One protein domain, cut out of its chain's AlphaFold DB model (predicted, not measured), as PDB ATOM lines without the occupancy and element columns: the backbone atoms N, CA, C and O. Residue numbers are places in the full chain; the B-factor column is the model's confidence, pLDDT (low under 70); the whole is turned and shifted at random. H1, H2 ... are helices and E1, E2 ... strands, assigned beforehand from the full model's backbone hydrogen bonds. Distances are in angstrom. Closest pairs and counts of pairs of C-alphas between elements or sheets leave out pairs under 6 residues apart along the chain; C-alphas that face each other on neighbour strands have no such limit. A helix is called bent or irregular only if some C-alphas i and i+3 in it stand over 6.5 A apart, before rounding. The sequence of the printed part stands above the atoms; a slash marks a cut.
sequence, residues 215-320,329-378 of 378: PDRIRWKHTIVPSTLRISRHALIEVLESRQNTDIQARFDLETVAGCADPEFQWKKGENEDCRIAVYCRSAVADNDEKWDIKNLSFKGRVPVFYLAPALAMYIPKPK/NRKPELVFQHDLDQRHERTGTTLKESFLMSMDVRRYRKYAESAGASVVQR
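What this domain is: This is residues 215 to 320 and 329 to 378 of the 378 residues of an uncharacterized protein of Marinobacter lutaoensis (UniProt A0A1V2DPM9). A long, bent two-stranded ribbon, E1 and E2, joins two heads. At one end the helical hairpin of H1 and H2 lies beyond the short strand E6, and H3 follows E6 and leads into residues 372 to 378, which stick out, of which 372 and 373 belong to H3; at the other end E3 pairs with E2 and E5 with E1, on opposite sides of the ribbon, amid E4 and long loops. The printed part has 156 residues with three named helices and six named strands, along the chain E1 H1 H2 E2 E3 E4 E5 E6 H3, and its class is mixed, helices and strands. The branched sheet of E1, E2, E3, E5 and E6 has both parallel and antiparallel pairs. The whole is only just extended, close to loose, with a radius of gyration of the C-alphas of 22.7 A, and elongated, spanning 67 by 39 by 25 A.

How they stand to each other: E1, residues 217 to 232, and E2, residues 264 to 280, are antiparallel neighbours; N 223 and O 274 are within hydrogen-bond range at 2.8 A. E1 bends by 66 degrees at residue 220 and E2 by 95 degrees at residue 270, and the sheet is twisted. E5, residues 333 to 336, is parallel to E1, with N 218 and O 333 at 2.9 A. E2 has staggered pairing: E3, residues 296 to 300, is antiparallel to its residues 276 to 280, with N 297 and O 279 at 2.8 A, and the two form a hairpin. E6, residues 361 to 363, is antiparallel to residues 265 to 267 of E2, with N 362 and O 266 at 2.8 A. E4, residues 305 to 308, pairs with no named strand. H1, residues 233 to 243, is on the sheet and only just stands up from it, its line rising 41 degrees out of the local plane. H1 touches H2, residues 248 to 258, in a helical hairpin with a shallow tilt of 18 degrees, opposite ways; their closest C-alphas, those of Leu 240 and Ala 250, are 5.5 A apart. H3, residues 365 to 373, touches no helix and is not on the sheet. Every O i to N i+4 pair is within hydrogen-bond range in H1 and H2, and 4 of 5 are in H3.

Where its parts are: E1 begins at C-alpha 217, (-31.567, 24.311, -25.022), and is 40.8 A long; E2 is 34.8 A. H1 is 15.6 A and H2 15.9 A long. E3 is 13.8 A, E4 10.3 A, E5 9.9 A and E6 7.0 A. H3, 12.5 A, ends at C-alpha 373, (-37.883, 34.944, -66.495).

The domain as a whole: The C-alphas farthest apart, those of Asn 245 and Pro 317, are 69.6 A apart. Residues 321 to 328 are not printed, and C-alphas 320 and 329 are 15.8 A apart across the cut. The links E2 to E3 and E5 to E6 are long. Mean pLDDT of the printed part is 80.4; 35 residues are under 70, among them 336 to 348 and 371 to 378.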
ATOM      1  N   PRO A 215     -31.285  29.997 -21.587       89.75
ATOM      2  CA  PRO A 215     -31.766  29.303 -22.756       89.75
ATOM      3  C   PRO A 215     -32.615  28.097 -22.365       89.75
ATOM      4  O   PRO A 215     -32.526  27.538 -21.275       89.75
ATOM      5  N   ASP A 216     -33.428  27.668 -23.317       85.06
ATOM      6  CA  ASP A 216     -34.195  26.434 -23.255       85.06
ATOM      7  C   ASP A 216     -33.344  25.205 -23.554       85.06
ATOM      8  O   ASP A 216     -33.602  24.116 -23.045       85.06
ATOM      9  N   ARG A 217     -32.401  25.375 -24.482       87.75
ATOM     10  CA  ARG A 217     -31.567  24.311 -25.022       87.75
ATOM     11  C   ARG A 217     -30.299  24.903 -25.606       87.75
ATOM     12  O   ARG A 217     -30.356  25.908 -26.320       87.75
ATOM     13  N   ILE A 218     -29.183  24.233 -25.368       90.12
ATOM     14  CA  ILE A 218     -27.893  24.516 -25.989       90.12
ATOM     15  C   ILE A 218     -27.477  23.254 -26.740       90.12
ATOM     16  O   ILE A 218     -27.476  22.158 -26.184       90.12
ATOM     17  N   ARG A 219     -27.172  23.395 -28.030       88.75
ATOM     18  CA  ARG A 219     -26.734  22.293 -28.887       88.75
ATOM     19  C   ARG A 219     -25.389  22.616 -29.510       88.75
ATOM     20  O   ARG A 219     -25.217  23.687 -30.090       88.75
ATOM     21  N   TRP A 220     -24.488  21.647 -29.481       87.81
ATOM     22  CA  TRP A 220     -23.235  21.696 -30.225       87.81
ATOM     23  C   TRP A 220     -23.388  20.959 -31.540       87.81
ATOM     24  O   TRP A 220     -24.007  19.897 -31.603       87.81
ATOM     25  N   LYS A 221     -22.865  21.561 -32.603       84.50
ATOM     26  CA  LYS A 221     -23.055  21.075 -33.961       84.50
ATOM     27  C   LYS A 221     -21.790  21.263 -34.777       84.50
ATOM     28  O   LYS A 221     -21.407  22.396 -35.072       84.50
ATOM     29  N   HIS A 222     -21.192  20.159 -35.200       81.94
ATOM     30  CA  HIS A 222     -20.131  20.188 -36.197       81.94
ATOM     31  C   HIS A 222     -20.721  20.650 -37.530       81.94
ATOM     32  O   HIS A 222     -21.710  20.115 -38.026       81.94
ATOM     33  N   THR A 223     -20.181  21.747 -38.050       78.44
ATOM     34  CA  THR A 223     -20.659  22.391 -39.268       78.44
ATOM     35  C   THR A 223     -19.477  22.564 -40.205       78.44
ATOM     36  O   THR A 223     -18.492  23.205 -39.842       78.44
ATOM     37  N   ILE A 224     -19.599  22.044 -41.422       78.94
ATOM     38  CA  ILE A 224     -18.674  22.374 -42.502       78.94
ATOM     39  C   ILE A 224     -19.084  23.742 -43.033       78.94
ATOM     40  O   ILE A 224     -20.202  23.940 -43.517       78.94
ATOM     41  N   VAL A 225     -18.198  24.717 -42.880       76.56
ATOM     42  CA  VAL A 225     -18.405  26.077 -43.359       76.56
ATOM     43  C   VAL A 225     -17.514  26.281 -44.581       76.56
ATOM     44  O   VAL A 225     -16.289  26.305 -44.437       76.56
ATOM     45  N   PRO A 226     -18.089  26.457 -45.782       77.62
ATOM     46  CA  PRO A 226     -17.287  26.727 -46.960       77.62
ATOM     47  C   PRO A 226     -16.622  28.101 -46.822       77.62
ATOM     48  O   PRO A 226     -17.268  29.103 -46.493       77.62
ATOM     49  N   SER A 227     -15.316  28.152 -47.079       82.12
ATOM     50  CA  SER A 227     -14.583  29.402 -47.229       82.12
ATOM     51  C   SER A 227     -14.913  29.967 -48.601       82.12
ATOM     52  O   SER A 227     -14.468  29.442 -49.623       82.12
ATOM     53  N   THR A 228     -15.744  31.005 -48.628       86.44
ATOM     54  CA  THR A 228     -16.252  31.587 -49.871       86.44
ATOM     55  C   THR A 228     -15.807  33.031 -50.027       86.44
ATOM     56  O   THR A 228     -15.761  33.789 -49.058       86.44
ATOM     57  N   LEU A 229     -15.479  33.407 -51.259       89.56
ATOM     58  CA  LEU A 229     -15.132  34.758 -51.667       89.56
ATOM     59  C   LEU A 229     -16.184  35.246 -52.663       89.56
ATOM     60  O   LEU A 229     -16.505  34.546 -53.622       89.56
ATOM     61  N   ARG A 230     -16.703  36.454 -52.452       91.56
ATOM     62  CA  ARG A 230     -17.475  37.155 -53.480       91.56
ATOM     63  C   ARG A 230     -16.491  37.671 -54.524       91.56
ATOM     64  O   ARG A 230     -15.576  38.410 -54.169       91.56
ATOM     65  N   ILE A 231     -16.660  37.261 -55.773       93.81
ATOM     66  CA  ILE A 231     -15.792  37.648 -56.885       93.81
ATOM     67  C   ILE A 231     -16.640  38.316 -57.967       93.81
ATOM     68  O   ILE A 231     -17.694  37.804 -58.339       93.81
ATOM     69  N   SER A 232     -16.217  39.488 -58.437       96.00
ATOM     70  CA  SER A 232     -16.863  40.158 -59.571       96.00
ATOM     71  C   SER A 232     -16.629  39.370 -60.855       96.00
ATOM     72  O   SER A 232     -15.579  38.739 -60.987       96.00
ATOM     73  N   ARG A 233     -17.525  39.498 -61.836       94.62
ATOM     74  CA  ARG A 233     -17.339  38.901 -63.168       94.62
ATOM     75  C   ARG A 233     -15.978  39.236 -63.789       94.62
ATOM     76  O   ARG A 233     -15.317  38.334 -64.281       94.62
ATOM     77  N   HIS A 234     -15.540  40.493 -63.704       94.31
ATOM     78  CA  HIS A 234     -14.262  40.928 -64.280       94.31
ATOM     79  C   HIS A 234     -13.059  40.227 -63.633       94.31
ATOM     80  O   HIS A 234     -12.315  39.541 -64.320       94.31
ATOM     81  N   ALA A 235     -12.948  40.273 -62.303       94.50
ATOM     82  CA  ALA A 235     -11.895  39.548 -61.587       94.50
ATOM     83  C   ALA A 235     -11.931  38.022 -61.820       94.50
ATOM     84  O   ALA A 235     -10.894  37.367 -61.790       94.50
ATOM     85  N   LEU A 236     -13.112  37.426 -62.029       94.44
ATOM     86  CA  LEU A 236     -13.216  36.000 -62.355       94.44
ATOM     87  C   LEU A 236     -12.678  35.700 -63.762       94.44
ATOM     88  O   LEU A 236     -11.983  34.704 -63.933       94.44
ATOM     89  N   ILE A 237     -12.963  36.573 -64.733       94.00
ATOM     90  CA  ILE A 237     -12.405  36.506 -66.089       94.00
ATOM     91  C   ILE A 237     -10.877  36.581 -66.036       94.00
ATOM     92  O   ILE A 237     -10.229  35.677 -66.549       94.00
ATOM     93  N   GLU A 238     -10.302  37.556 -65.325       93.75
ATOM     94  CA  GLU A 238      -8.840  37.692 -65.179       93.75
ATOM     95  C   GLU A 238      -8.192  36.420 -64.602       93.75
ATOM     96  O   GLU A 238      -7.148  35.955 -65.066       93.75
ATOM     97  N   VAL A 239      -8.829  35.812 -63.592       92.56
ATOM     98  CA  VAL A 239      -8.355  34.552 -63.001       92.56
ATOM     99  C   VAL A 239      -8.380  33.417 -64.026       92.56
ATOM    100  O   VAL A 239      -7.412  32.659 -64.103       92.56
ATOM    101  N   LEU A 240      -9.448  33.288 -64.814       93.56
ATOM    102  CA  LEU A 240      -9.563  32.247 -65.842       93.56
ATOM    103  C   LEU A 240      -8.574  32.474 -66.998       93.56
ATOM    104  O   LEU A 240      -7.895  31.533 -67.405       93.56
ATOM    105  N   GLU A 241      -8.402  33.716 -67.452       93.50
ATOM    106  CA  GLU A 241      -7.428  34.098 -68.483       93.50
ATOM    107  C   GLU A 241      -5.991  33.773 -68.067       93.50
ATOM    108  O   GLU A 241      -5.210  33.282 -68.882       93.50
ATOM    109  N   SER A 242      -5.649  33.969 -66.788       92.00
ATOM    110  CA  SER A 242      -4.327  33.605 -66.256       92.00
ATOM    111  C   SER A 242      -4.058  32.090 -66.264       92.00
ATOM    112  O   SER A 242      -2.902  31.668 -66.268       92.00
ATOM    113  N   ARG A 243      -5.113  31.260 -66.290       89.94
ATOM    114  CA  ARG A 243      -5.037  29.789 -66.220       89.94
ATOM    115  C   ARG A 243      -5.274  29.093 -67.560       89.94
ATOM    116  O   ARG A 243      -4.898  27.929 -67.696       89.94
ATOM    117  N   GLN A 244      -5.847  29.784 -68.548       86.12
ATOM    118  CA  GLN A 244      -6.320  29.192 -69.809       86.12
ATOM    119  C   GLN A 244      -5.232  28.461 -70.612       86.12
ATOM    120  O   GLN A 244      -5.527  27.504 -71.321       86.12
ATOM    121  N   ASN A 245      -3.969  28.881 -70.483       85.44
ATOM    122  CA  ASN A 245      -2.844  28.259 -71.190       85.44
ATOM    123  C   ASN A 245      -2.400  26.933 -70.553       85.44
ATOM    124  O   ASN A 245      -1.752  26.121 -71.205       85.44
ATOM    125  N   THR A 246      -2.727  26.725 -69.277       85.19
ATOM    126  CA  THR A 246      -2.331  25.543 -68.495       85.19
ATOM    127  C   THR A 246      -3.481  24.571 -68.248       85.19
ATOM    128  O   THR A 246      -3.241  23.400 -67.972       85.19
ATOM    129  N   ASP A 247      -4.725  25.045 -68.338       88.88
ATOM    130  CA  ASP A 247      -5.926  24.310 -67.956       88.88
ATOM    131  C   ASP A 247      -7.000  24.471 -69.041       88.88
ATOM    132  O   ASP A 247      -7.617  25.528 -69.182       88.88
ATOM    133  N   ILE A 248      -7.222  23.410 -69.824       90.62
ATOM    134  CA  ILE A 248      -8.202  23.400 -70.920       90.62
ATOM    135  C   ILE A 248      -9.617  23.689 -70.392       90.62
ATOM    136  O   ILE A 248     -10.401  24.349 -71.073       90.62
ATOM    137  N   GLN A 249      -9.945  23.249 -69.171       91.88
ATOM    138  CA  GLN A 249     -11.260  23.504 -68.576       91.88
ATOM    139  C   GLN A 249     -11.454  24.993 -68.266       91.88
ATOM    140  O   GLN A 249     -12.554  25.509 -68.448       91.88
ATOM    141  N   ALA A 250     -10.387  25.711 -67.897       90.06
ATOM    142  CA  ALA A 250     -10.452  27.152 -67.659       90.06
ATOM    143  C   ALA A 250     -10.814  27.945 -68.929       90.06
ATOM    144  O   ALA A 250     -11.476  28.977 -68.834       90.06
ATOM    145  N   ARG A 251     -10.445  27.449 -70.120       89.81
ATOM    146  CA  ARG A 251     -10.840  28.061 -71.400       89.81
ATOM    147  C   ARG A 251     -12.344  27.925 -71.666       89.81
ATOM    148  O   ARG A 251     -12.978  28.907 -72.038       89.81
ATOM    149  N   PHE A 252     -12.923  26.746 -71.439       92.00
ATOM    150  CA  PHE A 252     -14.375  26.547 -71.567       92.00
ATOM    151  C   PHE A 252     -15.162  27.328 -70.506       92.00
ATOM    152  O   PHE A 252     -16.218  27.903 -70.783       92.00
ATOM    153  N   ASP A 253     -14.625  27.403 -69.289       93.81
ATOM    154  CA  ASP A 253     -15.215  28.204 -68.220       93.81
ATOM    155  C   ASP A 253     -15.177  29.703 -68.540       93.81
ATOM    156  O   ASP A 253     -16.130  30.417 -68.226       93.81
ATOM    157  N   LEU A 254     -14.123  30.192 -69.205       93.00
ATOM    158  CA  LEU A 254     -14.029  31.582 -69.653       93.00
ATOM    159  C   LEU A 254     -15.169  31.934 -70.619       93.00
ATOM    160  O   LEU A 254     -15.845  32.944 -70.420       93.00
ATOM    161  N   GLU A 255     -15.437  31.076 -71.609       91.25
ATOM    162  CA  GLU A 255     -16.572  31.233 -72.532       91.25
ATOM    163  C   GLU A 255     -17.914  31.221 -71.776       91.25
ATOM    164  O   GLU A 255     -18.788  32.057 -72.020       91.25
ATOM    165  N   THR A 256     -18.044  30.338 -70.784       92.62
ATOM    166  CA  THR A 256     -19.239  30.216 -69.933       92.62
ATOM    167  C   THR A 256     -19.496  31.487 -69.107       92.62
ATOM    168  O   THR A 256     -20.625  31.981 -69.050       92.62
ATOM    169  N   VAL A 257     -18.458  32.070 -68.494       92.12
ATOM    170  CA  VAL A 257     -18.558  33.339 -67.742       92.12
ATOM    171  C   VAL A 257     -18.795  34.525 -68.679       92.12
ATOM    172  O   VAL A 257     -19.555  35.442 -68.341       92.12
ATOM    173  N   ALA A 258     -18.187  34.521 -69.867       89.38
ATOM    174  CA  ALA A 258     -18.402  35.547 -70.881       89.38
ATOM    175  C   ALA A 258     -19.857  35.555 -71.384       89.38
ATOM    176  O   ALA A 258     -20.428  36.634 -71.544       89.38
ATOM    177  N   GLY A 259     -20.494  34.389 -71.530       88.44
ATOM    178  CA  GLY A 259     -21.912  34.258 -71.892       88.44
ATOM    179  C   GLY A 259     -22.910  34.598 -70.775       88.44
ATOM    180  O   GLY A 259     -24.114  34.663 -71.020       88.44
ATOM    181  N   CYS A 260     -22.441  34.825 -69.545       88.00
ATOM    182  CA  CYS A 260     -23.281  35.114 -68.388       88.00
ATOM    183  C   CYS A 260     -23.335  36.620 -68.078       88.00
ATOM    184  O   CYS A 260     -22.313  37.305 -68.090       88.00
ATOM    185  N   ALA A 261     -24.523  37.135 -67.738       90.75
ATOM    186  CA  ALA A 261     -24.728  38.535 -67.348       90.75
ATOM    187  C   ALA A 261     -24.638  38.779 -65.827       90.75
ATOM    188  O   ALA A 261     -24.824  39.908 -65.373       90.75
ATOM    189  N   ASP A 262     -24.367  37.742 -65.028       92.25
ATOM    190  CA  ASP A 262     -24.261  37.876 -63.576       92.25
ATOM    191  C   ASP A 262     -23.097  38.824 -63.220       92.25
ATOM    192  O   ASP A 262     -21.962  38.600 -63.653       92.25
ATOM    193  N   PRO A 263     -23.324  39.872 -62.408       92.88
ATOM    194  CA  PRO A 263     -22.265  40.823 -62.065       92.88
ATOM    195  C   PRO A 263     -21.223  40.223 -61.109       92.88
ATOM    196  O   PRO A 263     -20.092  40.708 -61.009       92.88
ATOM    197  N   GLU A 264     -21.597  39.170 -60.385       95.00
ATOM    198  CA  GLU A 264     -20.795  38.579 -59.324       95.00
ATOM    199  C   GLU A 264     -21.149  37.123 -59.054       95.00
ATOM    200  O   GLU A 264     -22.285  36.678 -59.228       95.00
ATOM    201  N   PHE A 265     -20.163  36.418 -58.517       93.56
ATOM    202  CA  PHE A 265     -20.223  35.004 -58.209       93.56
ATOM    203  C   PHE A 265     -19.690  34.743 -56.801       93.56
ATOM    204  O   PHE A 265     -19.007  35.577 -56.195       93.56
ATOM    205  N   GLN A 266     -19.994  33.562 -56.276       92.56
ATOM    206  CA  GLN A 266     -19.401  33.068 -55.042       92.56
ATOM    207  C   GLN A 266     -18.383  31.982 -55.375       92.56
ATOM    208  O   GLN A 266     -18.754  30.887 -55.776       92.56
ATOM    209  N   TRP A 267     -17.102  32.257 -55.161       92.12
ATOM    210  CA  TRP A 267     -16.044  31.268 -55.324       92.12
ATOM    211  C   TRP A 267     -15.742  30.582 -53.992       92.12
ATOM    212  O   TRP A 267     -15.332  31.232 -53.026       92.12
ATOM    213  N   LYS A 268     -15.932  29.265 -53.921       89.38
ATOM    214  CA  LYS A 268     -15.530  28.438 -52.784       89.38
ATOM    215  C   LYS A 268     -14.056  28.048 -52.924       89.38
ATOM    216  O   LYS A 268     -13.669  27.318 -53.827       89.38
ATOM    217  N   LYS A 269     -13.225  28.552 -52.010       87.31
ATOM    218  CA  LYS A 269     -11.772  28.303 -51.973       87.31
ATOM    219  C   LYS A 269     -11.379  27.091 -51.129       87.31
ATOM    220  O   LYS A 269     -10.234  26.664 -51.173       87.31
ATOM    221  N   GLY A 270     -12.304  26.583 -50.323       83.88
ATOM    222  CA  GLY A 270     -12.072  25.450 -49.440       83.88
ATOM    223  C   GLY A 270     -13.199  25.286 -48.433       83.88
ATOM    224  O   GLY A 270     -14.222  25.974 -48.494       83.88
ATOM    225  N   GLU A 271     -12.991  24.397 -47.476       82.31
ATOM    226  CA  GLU A 271     -13.937  24.085 -46.415       82.31
ATOM    227  C   GLU A 271     -13.221  24.127 -45.072       82.31
ATOM    228  O   GLU A 271     -12.076  23.704 -44.958       82.31
ATOM    229  N   ASN A 272     -13.895  24.668 -44.062       75.94
ATOM    230  CA  ASN A 272     -13.420  24.637 -42.689       75.94
ATOM    231  C   ASN A 272     -14.452  23.916 -41.832       75.94
ATOM    232  O   ASN A 272     -15.631  24.277 -41.834       75.94
ATOM    233  N   GLU A 273     -14.002  22.943 -41.056       77.25
ATOM    234  CA  GLU A 273     -14.820  22.335 -40.016       77.25
ATOM    235  C   GLU A 273     -14.828  23.235 -38.778       77.25
ATOM    236  O   GLU A 273     -13.783  23.617 -38.244       77.25
ATOM    237  N   ASP A 274     -16.021  23.615 -38.324       81.19
ATOM    238  CA  ASP A 274     -16.197  24.421 -37.119       81.19
ATOM    239  C   ASP A 274     -17.281  23.799 -36.239       81.19
ATOM    240  O   ASP A 274     -18.365  23.436 -36.704       81.19
ATOM    241  N   CYS A 275     -17.015  23.692 -34.940       84.69
ATOM    242  CA  CYS A 275     -18.069  23.390 -33.983       84.69
ATOM    243  C   CYS A 275     -18.870  24.676 -33.770       84.69
ATOM    244  O   CYS A 275     -18.292  25.711 -33.446       84.69
ATOM    245  N   ARG A 276     -20.190  24.657 -33.957       87.94
ATOM    246  CA  ARG A 276     -21.068  25.795 -33.657       87.94
ATOM    247  C   ARG A 276     -21.945  25.489 -32.459       87.94
ATOM    248  O   ARG A 276     -22.440  24.374 -32.313       87.94
ATOM    249  N   ILE A 277     -22.170  26.506 -31.637       90.38
ATOM    250  CA  ILE A 277     -23.027  26.428 -30.455       90.38
ATOM    251  C   ILE A 277     -24.344  27.113 -30.805       90.38
ATOM    252  O   ILE A 277     -24.388  28.327 -31.006       90.38
ATOM    253  N   ALA A 278     -25.403  26.324 -30.951       90.69
ATOM    254  CA  ALA A 278     -26.759  26.790 -31.198       90.69
ATOM    255  C   ALA A 278     -27.505  26.924 -29.868       90.69
ATOM    256  O   ALA A 278     -27.670  25.946 -29.140       90.69
ATOM    257  N   VAL A 279     -27.980  28.128 -29.567       90.69
ATOM    258  CA  VAL A 279     -28.683  28.445 -28.321       90.69
ATOM    259  C   VAL A 279     -30.131  28.793 -28.648       90.69
ATOM    260  O   VAL A 279     -30.394  29.668 -29.471       90.69
ATOM    261  N   TYR A 280     -31.073  28.089 -28.027       90.44
ATOM    262  CA  TYR A 280     -32.510  28.251 -28.240       90.44
ATOM    263  C   TYR A 280     -33.129  28.950 -27.027       90.44
ATOM    264  O   TYR A 280     -33.031  28.433 -25.921       90.44
ATOM    265  N   CYS A 281     -33.802  30.081 -27.238       86.94
ATOM    266  CA  CYS A 281     -34.359  30.957 -26.198       86.94
ATOM    267  C   CYS A 281     -35.849  31.266 -26.453       86.94
ATOM    268  O   CYS A 281     -36.297  32.399 -26.330       86.94
ATOM    269  N   ARG A 282     -36.644  30.279 -26.880       83.00
ATOM    270  CA  ARG A 282     -38.068  30.461 -27.220       83.00
ATOM    271  C   ARG A 282     -38.946  30.829 -26.024       83.00
ATOM    272  O   ARG A 282     -39.978  31.462 -26.243       83.00
ATOM    273  N   SER A 283     -38.606  30.356 -24.824       77.88
ATOM    274  CA  SER A 283     -39.361  30.639 -23.593       77.88
ATOM    275  C   SER A 283     -38.682  31.633 -22.651       77.88
ATOM    276  O   SER A 283     -39.203  31.882 -21.567       77.88
ATOM    277  N   ALA A 284     -37.554  32.197 -23.084       78.31
ATOM    278  CA  ALA A 284     -36.801  33.180 -22.330       78.31
ATOM    279  C   ALA A 284     -37.553  34.515 -22.229       78.31
ATOM    280  O   ALA A 284     -38.219  34.949 -23.176       78.31
ATOM    281  N   VAL A 285     -37.403  35.158 -21.078       75.06
ATOM    282  CA  VAL A 285     -37.974  36.462 -20.742       75.06
ATOM    283  C   VAL A 285     -36.823  37.369 -20.297       75.06
ATOM    284  O   VAL A 285     -35.861  36.887 -19.698       75.06
ATOM    285  N   ALA A 286     -36.883  38.643 -20.671       73.50
ATOM    286  CA  ALA A 286     -35.964  39.677 -20.216       73.50
ATOM    287  C   ALA A 286     -36.345  40.159 -18.804       73.50
ATOM    288  O   ALA A 286     -37.368  39.767 -18.251       73.50
ATOM    289  N   ASP A 287     -35.531  41.038 -18.226       66.19
ATOM    290  CA  ASP A 287     -35.595  41.404 -16.804       66.19
ATOM    291  C   ASP A 287     -36.841  42.204 -16.363       66.19
ATOM    292  O   ASP A 287     -36.954  42.522 -15.186       66.19
ATOM    293  N   ASN A 288     -37.800  42.454 -17.262       65.50
ATOM    294  CA  ASN A 288     -39.027  43.226 -17.017       65.50
ATOM    295  C   ASN A 288     -40.304  42.473 -17.439       65.50
ATOM    296  O   ASN A 288     -41.255  43.086 -17.916       65.50
ATOM    297  N   ASP A 289     -40.303  41.139 -17.388       64.94
ATOM    298  CA  ASP A 289     -41.366  40.285 -17.952       64.94
ATOM    299  C   ASP A 289     -41.607  40.453 -19.471       64.94
ATOM    300  O   ASP A 289     -42.496  39.831 -20.064       64.94
ATOM    301  N   GLU A 290     -40.762  41.236 -20.142       70.56
ATOM    302  CA  GLU A 290     -40.786  41.404 -21.585       70.56
ATOM    303  C   GLU A 290     -40.213  40.176 -22.283       70.56
ATOM    304  O   GLU A 290     -39.195  39.593 -21.903       70.56
ATOM    305  N   LYS A 291     -40.879  39.757 -23.354       74.12
ATOM    306  CA  LYS A 291     -40.449  38.595 -24.117       74.12
ATOM    307  C   LYS A 291     -39.110  38.874 -24.792       74.12
ATOM    308  O   LYS A 291     -38.955  39.868 -25.487       74.12
ATOM    309  N   TRP A 292     -38.177  37.934 -24.676       81.62
ATOM    310  CA  TRP A 292     -36.929  38.013 -25.423       81.62
ATOM    311  C   TRP A 292     -37.170  37.754 -26.920       81.62
ATOM    312  O   TRP A 292     -37.634  36.677 -27.318       81.62
ATOM    313  N   ASP A 293     -36.841  38.731 -27.765       81.19
ATOM    314  CA  ASP A 293     -37.142  38.676 -29.202       81.19
ATOM    315  C   ASP A 293     -36.267  37.677 -29.969       81.19
ATOM    316  O   ASP A 293     -36.716  37.025 -30.924       81.19
ATOM    317  N   ILE A 294     -35.017  37.492 -29.535       84.75
ATOM    318  CA  ILE A 294     -34.043  36.668 -30.254       84.75
ATOM    319  C   ILE A 294     -34.153  35.203 -29.819       84.75
ATOM    320  O   ILE A 294     -33.511  34.735 -28.881       84.75
ATOM    321  N   LYS A 295     -34.957  34.433 -30.554       84.56
ATOM    322  CA  LYS A 295     -35.294  33.040 -30.198       84.56
ATOM    323  C   LYS A 295     -34.196  32.014 -30.471       84.56
ATOM    324  O   LYS A 295     -34.240  30.935 -29.883       84.56
ATOM    325  N   ASN A 296     -33.283  32.281 -31.403       88.38
ATOM    326  CA  ASN A 296     -32.199  31.362 -31.748       88.38
ATOM    327  C   ASN A 296     -30.913  32.152 -31.986       88.38
ATOM    328  O   ASN A 296     -30.906  33.090 -32.781       88.38
ATOM    329  N   LEU A 297     -29.830  31.731 -31.347       91.44
ATOM    330  CA  LEU A 297     -28.490  32.281 -31.515       91.44
ATOM    331  C   LEU A 297     -27.552  31.182 -32.021       91.44
ATOM    332  O   LEU A 297     -27.759  29.997 -31.750       91.44
ATOM    333  N   SER A 298     -26.517  31.565 -32.767       90.88
ATOM    334  CA  SER A 298     -25.486  30.639 -33.236       90.88
ATOM    335  C   SER A 298     -24.105  31.265 -33.115       90.88
ATOM    336  O   SER A 298     -23.785  32.233 -33.805       90.88
ATOM    337  N   PHE A 299     -23.271  30.660 -32.278       91.88
ATOM    338  CA  PHE A 299     -21.902  31.087 -32.029       91.88
ATOM    339  C   PHE A 299     -20.909  30.108 -32.653       91.88
ATOM    340  O   PHE A 299     -21.222  28.935 -32.866       91.88
ATOM    341  N   LYS A 300     -19.702  30.585 -32.963       89.19
ATOM    342  CA  LYS A 300     -18.572  29.689 -33.233       89.19
ATOM    343  C   LYS A 300     -18.093  29.126 -31.895       89.19
ATOM    344  O   LYS A 300     -17.864  29.896 -30.967       89.19
ATOM    345  N   GLY A 301     -17.944  27.813 -31.790       84.31
ATOM    346  CA  GLY A 301     -17.583  27.077 -30.575       84.31
ATOM    347  C   GLY A 301     -16.094  27.135 -30.276       84.31
ATOM    348  O   GLY A 301     -15.459  26.113 -30.080       84.31
ATOM    349  N   ARG A 302     -15.521  28.333 -30.328       90.31
ATOM    350  CA  ARG A 302     -14.100  28.573 -30.081       90.31
ATOM    351  C   ARG A 302     -13.826  29.072 -28.659       90.31
ATOM    352  O   ARG A 302     -12.693  28.971 -28.203       90.31
ATOM    353  N   VAL A 303     -14.851  29.624 -28.011       94.62
ATOM    354  CA  VAL A 303     -14.894  30.080 -26.614       94.62
ATOM    355  C   VAL A 303     -16.227  29.587 -26.032       94.62
ATOM    356  O   VAL A 303     -17.215  29.549 -26.784       94.62
ATOM    357  N   PRO A 304     -16.292  29.193 -24.746       96.12
ATOM    358  CA  PRO A 304     -17.535  28.759 -24.121       96.12
ATOM    359  C   PRO A 304     -18.604  29.854 -24.157       96.12
ATOM    360  O   PRO A 304     -18.303  31.046 -24.111       96.12
ATOM    361  N   VAL A 305     -19.869  29.437 -24.235       97.31
ATOM    362  CA  VAL A 305     -21.010  30.350 -24.123       97.31
ATOM    363  C   VAL A 305     -21.346  30.561 -22.655       97.31
ATOM    364  O   VAL A 305     -21.559  29.597 -21.925       97.31
ATOM    365  N   PHE A 306     -21.468  31.816 -22.241       97.94
ATOM    366  CA  PHE A 306     -21.912  32.184 -20.903       97.94
ATOM    367  C   PHE A 306     -23.372  32.621 -20.952       97.94
ATOM    368  O   PHE A 306     -23.758  33.390 -21.834       97.94
ATOM    369  N   TYR A 307     -24.199  32.114 -20.041       96.38
ATOM    370  CA  TYR A 307     -25.638  32.375 -20.043       96.38
ATOM    371  C   TYR A 307     -26.202  32.588 -18.637       96.38
ATOM    372  O   TYR A 307     -25.588  32.176 -17.654       96.38
ATOM    373  N   LEU A 308     -27.375  33.221 -18.532       94.25
ATOM    374  CA  LEU A 308     -28.003  33.487 -17.232       94.25
ATOM    375  C   LEU A 308     -28.409  32.186 -16.533       94.25
ATOM    376  O   LEU A 308     -29.100  31.347 -17.112       94.25
ATOM    377  N   ALA A 309     -28.001  32.039 -15.275       91.62
ATOM    378  CA  ALA A 309     -28.271  30.845 -14.494       91.62
ATOM    379  C   ALA A 309     -29.781  30.579 -14.321       91.62
ATOM    380  O   ALA A 309     -30.535  31.518 -14.058       91.62
ATOM    381  N   PRO A 310     -30.234  29.307 -14.380       86.75
ATOM    382  CA  PRO A 310     -31.655  28.962 -14.257       86.75
ATOM    383  C   PRO A 310     -32.314  29.463 -12.966       86.75
ATOM    384  O   PRO A 310     -33.480  29.837 -12.980       86.75
ATOM    385  N   ALA A 311     -31.565  29.501 -11.858       84.31
ATOM    386  CA  ALA A 311     -32.055  29.983 -10.565       84.31
ATOM    387  C   ALA A 311     -32.392  31.487 -10.556       84.31
ATOM    388  O   ALA A 311     -33.140  31.938  -9.697       84.31
ATOM    389  N   LEU A 312     -31.836  32.254 -11.498       83.12
ATOM    390  CA  LEU A 312     -32.050  33.697 -11.644       83.12
ATOM    391  C   LEU A 312     -32.980  34.029 -12.818       83.12
ATOM    392  O   LEU A 312     -33.231  35.200 -13.098       83.12
ATOM    393  N   ALA A 313     -33.429  33.018 -13.558       79.19
ATOM    394  CA  ALA A 313     -34.142  33.209 -14.803       79.19
ATOM    395  C   ALA A 313     -35.644  33.358 -14.572       79.19
ATOM    396  O   ALA A 313     -36.280  32.521 -13.930       79.19
ATOM    397  N   MET A 314     -36.223  34.386 -15.185       69.69
ATOM    398  CA  MET A 314     -37.667  34.494 -15.333       69.69
ATOM    399  C   MET A 314     -38.094  33.676 -16.560       69.69
ATOM    400  O   MET A 314     -37.506  33.778 -17.640       69.69
ATOM    401  N   TYR A 315     -39.107  32.829 -16.391       65.69
ATOM    402  CA  TYR A 315     -39.706  32.057 -17.480       65.69
ATOM    403  C   TYR A 315     -41.141  32.514 -17.700       65.69
ATOM    404  O   TYR A 315     -41.821  32.910 -16.759       65.69
ATOM    405  N   ILE A 316     -41.640  32.356 -18.931       57.19
ATOM    406  CA  ILE A 316     -43.059  32.588 -19.231       57.19
ATOM    407  C   ILE A 316     -43.918  31.741 -18.264       57.19
ATOM    408  O   ILE A 316     -43.794  30.511 -18.304       57.19
ATOM    409  N   PRO A 317     -44.820  32.350 -17.461       54.94
ATOM    410  CA  PRO A 317     -45.615  31.657 -16.435       54.94
ATOM    411  C   PRO A 317     -46.505  30.530 -16.980       54.94
ATOM    412  O   PRO A 317     -46.787  29.552 -16.292       54.94
ATOM    413  N   LYS A 318     -46.938  30.650 -18.243       55.66
ATOM    414  CA  LYS A 318     -47.727  29.648 -18.984       55.66
ATOM    415  C   LYS A 318     -47.061  29.336 -20.326       55.66
ATOM    416  O   LYS A 318     -47.492  29.800 -21.382       55.66
ATOM    417  N   PRO A 319     -45.962  28.582 -20.308       53.72
ATOM    418  CA  PRO A 319     -45.279  28.183 -21.523       53.72
ATOM    419  C   PRO A 319     -46.189  27.224 -22.292       53.72
ATOM    420  O   PRO A 319     -46.825  26.363 -21.684       53.72
ATOM    421  N   LYS A 320     -46.241  27.338 -23.627       53.28
ATOM    422  CA  LYS A 320     -46.939  26.335 -24.449       53.28
ATOM    423  C   LYS A 320     -46.453  24.941 -24.021       53.28
ATOM    424  O   LYS A 320     -45.231  24.768 -23.919       53.28
ATOM    425  N   ASN A 329     -38.185  22.268 -12.899       48.69
ATOM    426  CA  ASN A 329     -36.718  22.314 -13.057       48.69
ATOM    427  C   ASN A 329     -36.312  22.542 -14.524       48.69
ATOM    428  O   ASN A 329     -35.992  21.603 -15.251       48.69
ATOM    429  N   ARG A 330     -36.329  23.797 -14.989       59.41
ATOM    430  CA  ARG A 330     -35.956  24.155 -16.372       59.41
ATOM    431  C   ARG A 330     -34.462  24.423 -16.512       59.41
ATOM    432  O   ARG A 330     -34.054  25.517 -16.881       59.41
ATOM    433  N   LYS A 331     -33.629  23.420 -16.235       61.09
ATOM    434  CA  LYS A 331     -32.241  23.478 -16.715       61.09
ATOM    435  C   LYS A 331     -32.260  23.425 -18.254       61.09
ATOM    436  O   LYS A 331     -33.111  22.715 -18.804       61.09
ATOM    437  N   PRO A 332     -31.392  24.173 -18.958       67.88
ATOM    438  CA  PRO A 332     -31.289  24.043 -20.404       67.88
ATOM    439  C   PRO A 332     -30.964  22.597 -20.764       67.88
ATOM    440  O   PRO A 332     -30.102  21.973 -20.147       67.88
ATOM    441  N   GLU A 333     -31.640  22.068 -21.778       76.88
ATOM    442  CA  GLU A 333     -31.264  20.779 -22.348       76.88
ATOM    443  C   GLU A 333     -29.909  20.942 -23.054       76.88
ATOM    444  O   GLU A 333     -29.755  21.799 -23.931       76.88
ATOM    445  N   LEU A 334     -28.919  20.149 -22.653       73.06
ATOM    446  CA  LEU A 334     -27.574  20.173 -23.220       73.06
ATOM    447  C   LEU A 334     -27.449  19.001 -24.192       73.06
ATOM    448  O   LEU A 334     -27.509  17.846 -23.781       73.06
ATOM    449  N   VAL A 335     -27.317  19.293 -25.488       72.25
ATOM    450  CA  VAL A 335     -27.311  18.265 -26.540       72.25
ATOM    451  C   VAL A 335     -25.997  18.302 -27.306       72.25
ATOM    452  O   VAL A 335     -25.798  19.163 -28.170       72.25
ATOM    453  N   PHE A 336     -25.123  17.338 -27.028       66.62
ATOM    454  CA  PHE A 336     -23.951  17.065 -27.854       66.62
ATOM    455  C   PHE A 336     -24.338  16.119 -28.979       66.62
ATOM    456  O   PHE A 336     -24.711  14.971 -28.749       66.62
ATOM    457  N   GLN A 337     -24.297  16.620 -30.209       61.31
ATOM    458  CA  GLN A 337     -24.536  15.790 -31.377       61.31
ATOM    459  C   GLN A 337     -23.197  15.182 -31.814       61.31
ATOM    460  O   GLN A 337     -22.382  15.874 -32.419       61.31
ATOM    461  N   HIS A 338     -22.969  13.918 -31.442       53.03
ATOM    462  CA  HIS A 338     -21.745  13.169 -31.760       53.03
ATOM    463  C   HIS A 338     -21.695  12.644 -33.201       53.03
ATOM    464  O   HIS A 338     -20.612  12.307 -33.672       53.03
ATOM    465  N   ASP A 339     -22.827  12.607 -33.913       53.41
ATOM    466  CA  ASP A 339     -22.869  12.147 -35.305       53.41
ATOM    467  C   ASP A 339     -22.113  13.106 -36.229       53.41
ATOM    468  O   ASP A 339     -22.647  14.127 -36.677       53.41
ATOM    469  N   LEU A 340     -20.871  12.737 -36.552       52.00
ATOM    470  CA  LEU A 340     -20.052  13.364 -37.591       52.00
ATOM    471  C   LEU A 340     -20.684  13.227 -38.988       52.00
ATOM    472  O   LEU A 340     -20.391  14.033 -39.875       52.00
ATOM    473  N   ASP A 341     -21.589  12.261 -39.163       47.25
ATOM    474  CA  ASP A 341     -22.256  11.966 -40.433       47.25
ATOM    475  C   ASP A 341     -23.428  12.913 -40.735       47.25
ATOM    476  O   ASP A 341     -23.805  13.096 -41.893       47.25
ATOM    477  N   GLN A 342     -23.965  13.620 -39.732       53.75
ATOM    478  CA  GLN A 342     -24.985  14.656 -39.942       53.75
ATOM    479  C   GLN A 342     -24.339  16.014 -40.248       53.75
ATOM    480  O   GLN A 342     -24.531  17.017 -39.550       53.75
ATOM    481  N   ARG A 343     -23.569  16.049 -41.339       58.22
ATOM    482  CA  ARG A 343     -22.978  17.273 -41.888       58.22
ATOM    483  C   ARG A 343     -24.089  18.188 -42.375       58.22
ATOM    484  O   ARG A 343     -24.803  17.905 -43.332       58.22
ATOM    485  N   HIS A 344     -24.242  19.321 -41.709       58.41
ATOM    486  CA  HIS A 344     -25.240  20.302 -42.097       58.41
ATOM    487  C   HIS A 344     -24.634  21.360 -43.012       58.41
ATOM    488  O   HIS A 344     -23.969  22.286 -42.546       58.41
ATOM    489  N   GLU A 345     -24.933  21.257 -44.303       59.47
ATOM    490  CA  GLU A 345     -24.651  22.322 -45.259       59.47
ATOM    491  C   GLU A 345     -25.666  23.460 -45.066       59.47
ATOM    492  O   GLU A 345     -26.880  23.250 -44.958       59.47
ATOM    493  N   ARG A 346     -25.176  24.697 -44.957       60.31
ATOM    494  CA  ARG A 346     -26.044  25.870 -44.821       60.31
ATOM    495  C   ARG A 346     -26.740  26.107 -46.161       60.31
ATOM    496  O   ARG A 346     -26.068  26.311 -47.167       60.31
ATOM    497  N   THR A 347     -28.071  26.146 -46.178       60.66
ATOM    498  CA  THR A 347     -28.831  26.579 -47.356       60.66
ATOM    499  C   THR A 347     -28.482  28.035 -47.669       60.66
ATOM    500  O   THR A 347     -28.869  28.957 -46.953       60.66
ATOM    501  N   GLY A 348     -27.647  28.229 -48.691       69.12
ATOM    502  CA  GLY A 348     -27.124  29.534 -49.090       69.12
ATOM    503  C   GLY A 348     -28.031  30.291 -50.060       69.12
ATOM    504  O   GLY A 348     -29.011  29.761 -50.579       69.12
ATOM    505  N   THR A 349     -27.649  31.537 -50.335       84.19
ATOM    506  CA  THR A 349     -28.233  32.418 -51.366       84.19
ATOM    507  C   THR A 349     -27.787  32.060 -52.787       84.19
ATOM    508  O   THR A 349     -28.105  32.776 -53.735       84.19
ATOM    509  N   THR A 350     -27.012  30.990 -52.943       85.62
ATOM    510  CA  THR A 350     -26.463  30.512 -54.212       85.62
ATOM    511  C   THR A 350     -27.117  29.210 -54.652       85.62
ATOM    512  O   THR A 350     -27.820  28.539 -53.880       85.62
ATOM    513  N   LEU A 351     -26.900  28.860 -55.917       87.19
ATOM    514  CA  LEU A 351     -27.169  27.518 -56.421       87.19
ATOM    515  C   LEU A 351     -26.294  26.496 -55.674       87.19
ATOM    516  O   LEU A 351     -25.270  26.854 -55.083       87.19
ATOM    517  N   LYS A 352     -26.755  25.242 -55.624       84.00
ATOM    518  CA  LYS A 352     -26.025  24.152 -54.956       84.00
ATOM    519  C   LYS A 352     -24.848  23.666 -55.797       84.00
ATOM    520  O   LYS A 352     -23.783  23.407 -55.248       84.00
ATOM    521  N   GLU A 353     -25.063  23.562 -57.102       87.00
ATOM    522  CA  GLU A 353     -24.082  23.075 -58.065       87.00
ATOM    523  C   GLU A 353     -23.079  24.169 -58.439       87.00
ATOM    524  O   GLU A 353     -23.394  25.367 -58.396       87.00
ATOM    525  N   SER A 354     -21.864  23.738 -58.787       90.62
ATOM    526  CA  SER A 354     -20.868  24.631 -59.369       90.62
ATOM    527  C   SER A 354     -21.328  25.062 -60.759       90.62
ATOM    528  O   SER A 354     -21.821  24.261 -61.544       90.62
ATOM    529  N   PHE A 355     -21.164  26.345 -61.041       92.62
ATOM    530  CA  PHE A 355     -21.376  26.958 -62.342       92.62
ATOM    531  C   PHE A 355     -20.219  26.678 -63.305       92.62
ATOM    532  O   PHE A 355     -20.450  26.619 -64.505       92.62
ATOM    533  N   LEU A 356     -19.002  26.517 -62.777       92.56
ATOM    534  CA  LEU A 356     -17.783  26.279 -63.553       92.56
ATOM    535  C   LEU A 356     -17.220  24.884 -63.281       92.56
ATOM    536  O   LEU A 356     -17.442  24.317 -62.204       92.56
ATOM    537  N   MET A 357     -16.478  24.342 -64.246       90.94
ATOM    538  CA  MET A 357     -15.897  23.000 -64.170       90.94
ATOM    539  C   MET A 357     -14.516  22.989 -63.506       90.94
ATOM    540  O   MET A 357     -14.249  22.138 -62.661       90.94
ATOM    541  N   SER A 358     -13.654  23.950 -63.839       89.44
ATOM    542  CA  SER A 358     -12.279  24.051 -63.323       89.44
ATOM    543  C   SER A 358     -12.204  24.591 -61.889       89.44
ATOM    544  O   SER A 358     -11.142  24.565 -61.253       89.44
ATOM    545  N   MET A 359     -13.310  25.147 -61.375       90.81
ATOM    546  CA  MET A 359     -13.379  25.853 -60.092       90.81
ATOM    547  C   MET A 359     -14.771  25.731 -59.457       90.81
ATOM    548  O   MET A 359     -15.773  25.880 -60.145       90.81
ATOM    549  N   ASP A 360     -14.849  25.563 -58.128       91.12
ATOM    550  CA  ASP A 360     -16.122  25.573 -57.374       91.12
ATOM    551  C   ASP A 360     -16.640  27.019 -57.232       91.12
ATOM    552  O   ASP A 360     -16.447  27.699 -56.219       91.12
ATOM    553  N   VAL A 361     -17.237  27.530 -58.308       92.06
ATOM    554  CA  VAL A 361     -17.830  28.868 -58.397       92.06
ATOM    555  C   VAL A 361     -19.331  28.711 -58.531       92.06
ATOM    556  O   VAL A 361     -19.799  28.026 -59.420       92.06
ATOM    557  N   ARG A 362     -20.114  29.361 -57.674       92.56
ATOM    558  CA  ARG A 362     -21.577  29.244 -57.644       92.56
ATOM    559  C   ARG A 362     -22.229  30.574 -58.006       92.56
ATOM    560  O   ARG A 362     -21.773  31.640 -57.582       92.56
ATOM    561  N   ARG A 363     -23.342  30.516 -58.741       92.06
ATOM    562  CA  ARG A 363     -24.187  31.685 -59.048       92.06
ATOM    563  C   ARG A 363     -25.120  32.007 -57.889       92.06
ATOM    564  O   ARG A 363     -25.586  31.108 -57.183       92.06
ATOM    565  N   TYR A 364     -25.439  33.286 -57.704       90.69
ATOM    566  CA  TYR A 364     -26.485  33.689 -56.763       90.69
ATOM    567  C   TYR A 364     -27.871  33.405 -57.347       90.69
ATOM    568  O   TYR A 364     -28.132  33.714 -58.508       90.69
ATOM    569  N   ARG A 365     -28.789  32.878 -56.524       89.88
ATOM    570  CA  ARG A 365     -30.158  32.535 -56.957       89.88
ATOM    571  C   ARG A 365     -30.889  33.723 -57.568       89.88
ATOM    572  O   ARG A 365     -31.454  33.589 -58.641       89.88
ATOM    573  N   LYS A 366     -30.751  34.900 -56.946       90.00
ATOM    574  CA  LYS A 366     -31.339  36.156 -57.437       90.00
ATOM    575  C   LYS A 366     -30.966  36.488 -58.889       90.00
ATOM    576  O   LYS A 366     -31.761  37.116 -59.562       90.00
ATOM    577  N   TYR A 367     -29.784  36.090 -59.369       88.12
ATOM    578  CA  TYR A 367     -29.367  36.355 -60.751       88.12
ATOM    579  C   TYR A 367     -29.787  35.228 -61.694       88.12
ATOM    580  O   TYR A 367     -30.261  35.484 -62.798       88.12
ATOM    581  N   ALA A 368     -29.687  33.979 -61.231       81.50
ATOM    582  CA  ALA A 368     -30.111  32.814 -61.997       81.50
ATOM    583  C   ALA A 368     -31.621  32.824 -62.300       81.50
ATOM    584  O   ALA A 368     -32.023  32.496 -63.412       81.50
ATOM    585  N   GLU A 369     -32.449  33.243 -61.340       79.56
ATOM    586  CA  GLU A 369     -33.909  33.306 -61.482       79.56
ATOM    587  C   GLU A 369     -34.350  34.451 -62.411       79.56
ATOM    588  O   GLU A 369     -35.227  34.258 -63.253       79.56
ATOM    589  N   SER A 370     -33.698  35.618 -62.340       70.31
ATOM    590  CA  SER A 370     -33.980  36.744 -63.244       70.31
ATOM    591  C   SER A 370     -33.626  36.449 -64.705       70.31
ATOM    592  O   SER A 370     -34.318  36.932 -65.596       70.31
ATOM    593  N   ALA A 371     -32.605  35.625 -64.962       59.22
ATOM    594  CA  ALA A 371     -32.239  35.198 -66.315       59.22
ATOM    595  C   ALA A 371     -33.228  34.177 -66.921       59.22
ATOM    596  O   ALA A 371     -33.369  34.105 -68.140       59.22
ATOM    597  N   GLY A 372     -33.931  33.399 -66.085       54.62
ATOM    598  CA  GLY A 372     -34.955  32.443 -66.528       54.62
ATOM    599  C   GLY A 372     -36.296  33.099 -66.882       54.62
ATOM    600  O   GLY A 372     -36.987  32.638 -67.788       54.62
ATOM    601  N   ALA A 373     -36.644  34.209 -66.226       45.69
ATOM    602  CA  ALA A 373     -37.883  34.944 -66.495       45.69
ATOM    603  C   ALA A 373     -37.900  35.631 -67.876       45.69
ATOM    604  O   ALA A 373     -38.968  35.852 -68.441       45.69
ATOM    605  N   SER A 374     -36.731  35.921 -68.454       42.59
ATOM    606  CA  SER A 374     -36.594  36.536 -69.781       42.59
ATOM    607  C   SER A 374     -36.732  35.565 -70.965       42.59
ATOM    608  O   SER A 374     -36.741  36.017 -72.106       42.59
ATOM    609  N   VAL A 375     -36.844  34.250 -70.731       43.06
ATOM    610  CA  VAL A 375     -36.877  33.229 -71.803       43.06
ATOM    611  C   VAL A 375     -38.303  32.728 -72.113       43.06
ATOM    612  O   VAL A 375     -38.506  32.048 -73.111       43.06
ATOM    613  N   VAL A 376     -39.322  33.113 -71.331       36.19
ATOM    614  CA  VAL A 376     -40.725  32.648 -71.499       36.19
ATOM    615  C   VAL A 376     -41.616  33.652 -72.263       36.19
ATOM    616  O   VAL A 376     -42.834  33.524 -72.299       36.19
ATOM    617  N   GLN A 377     -41.033  34.647 -72.930       34.91
ATOM    618  CA  GLN A 377     -41.761  35.496 -73.881       34.91
ATOM    619  C   GLN A 377     -41.012  35.581 -75.209       34.91
ATOM    620  O   GLN A 377     -40.365  36.585 -75.505       34.91
ATOM    621  N   ARG A 378     -41.108  34.518 -76.008       33.78
ATOM    622  CA  ARG A 378     -41.092  34.600 -77.470       33.78
ATOM    623  C   ARG A 378     -42.061  33.592 -78.050       33.78
ATOM    624  O   ARG A 378     -42.036  32.439 -77.571       33.78
TER     625      ARG A 378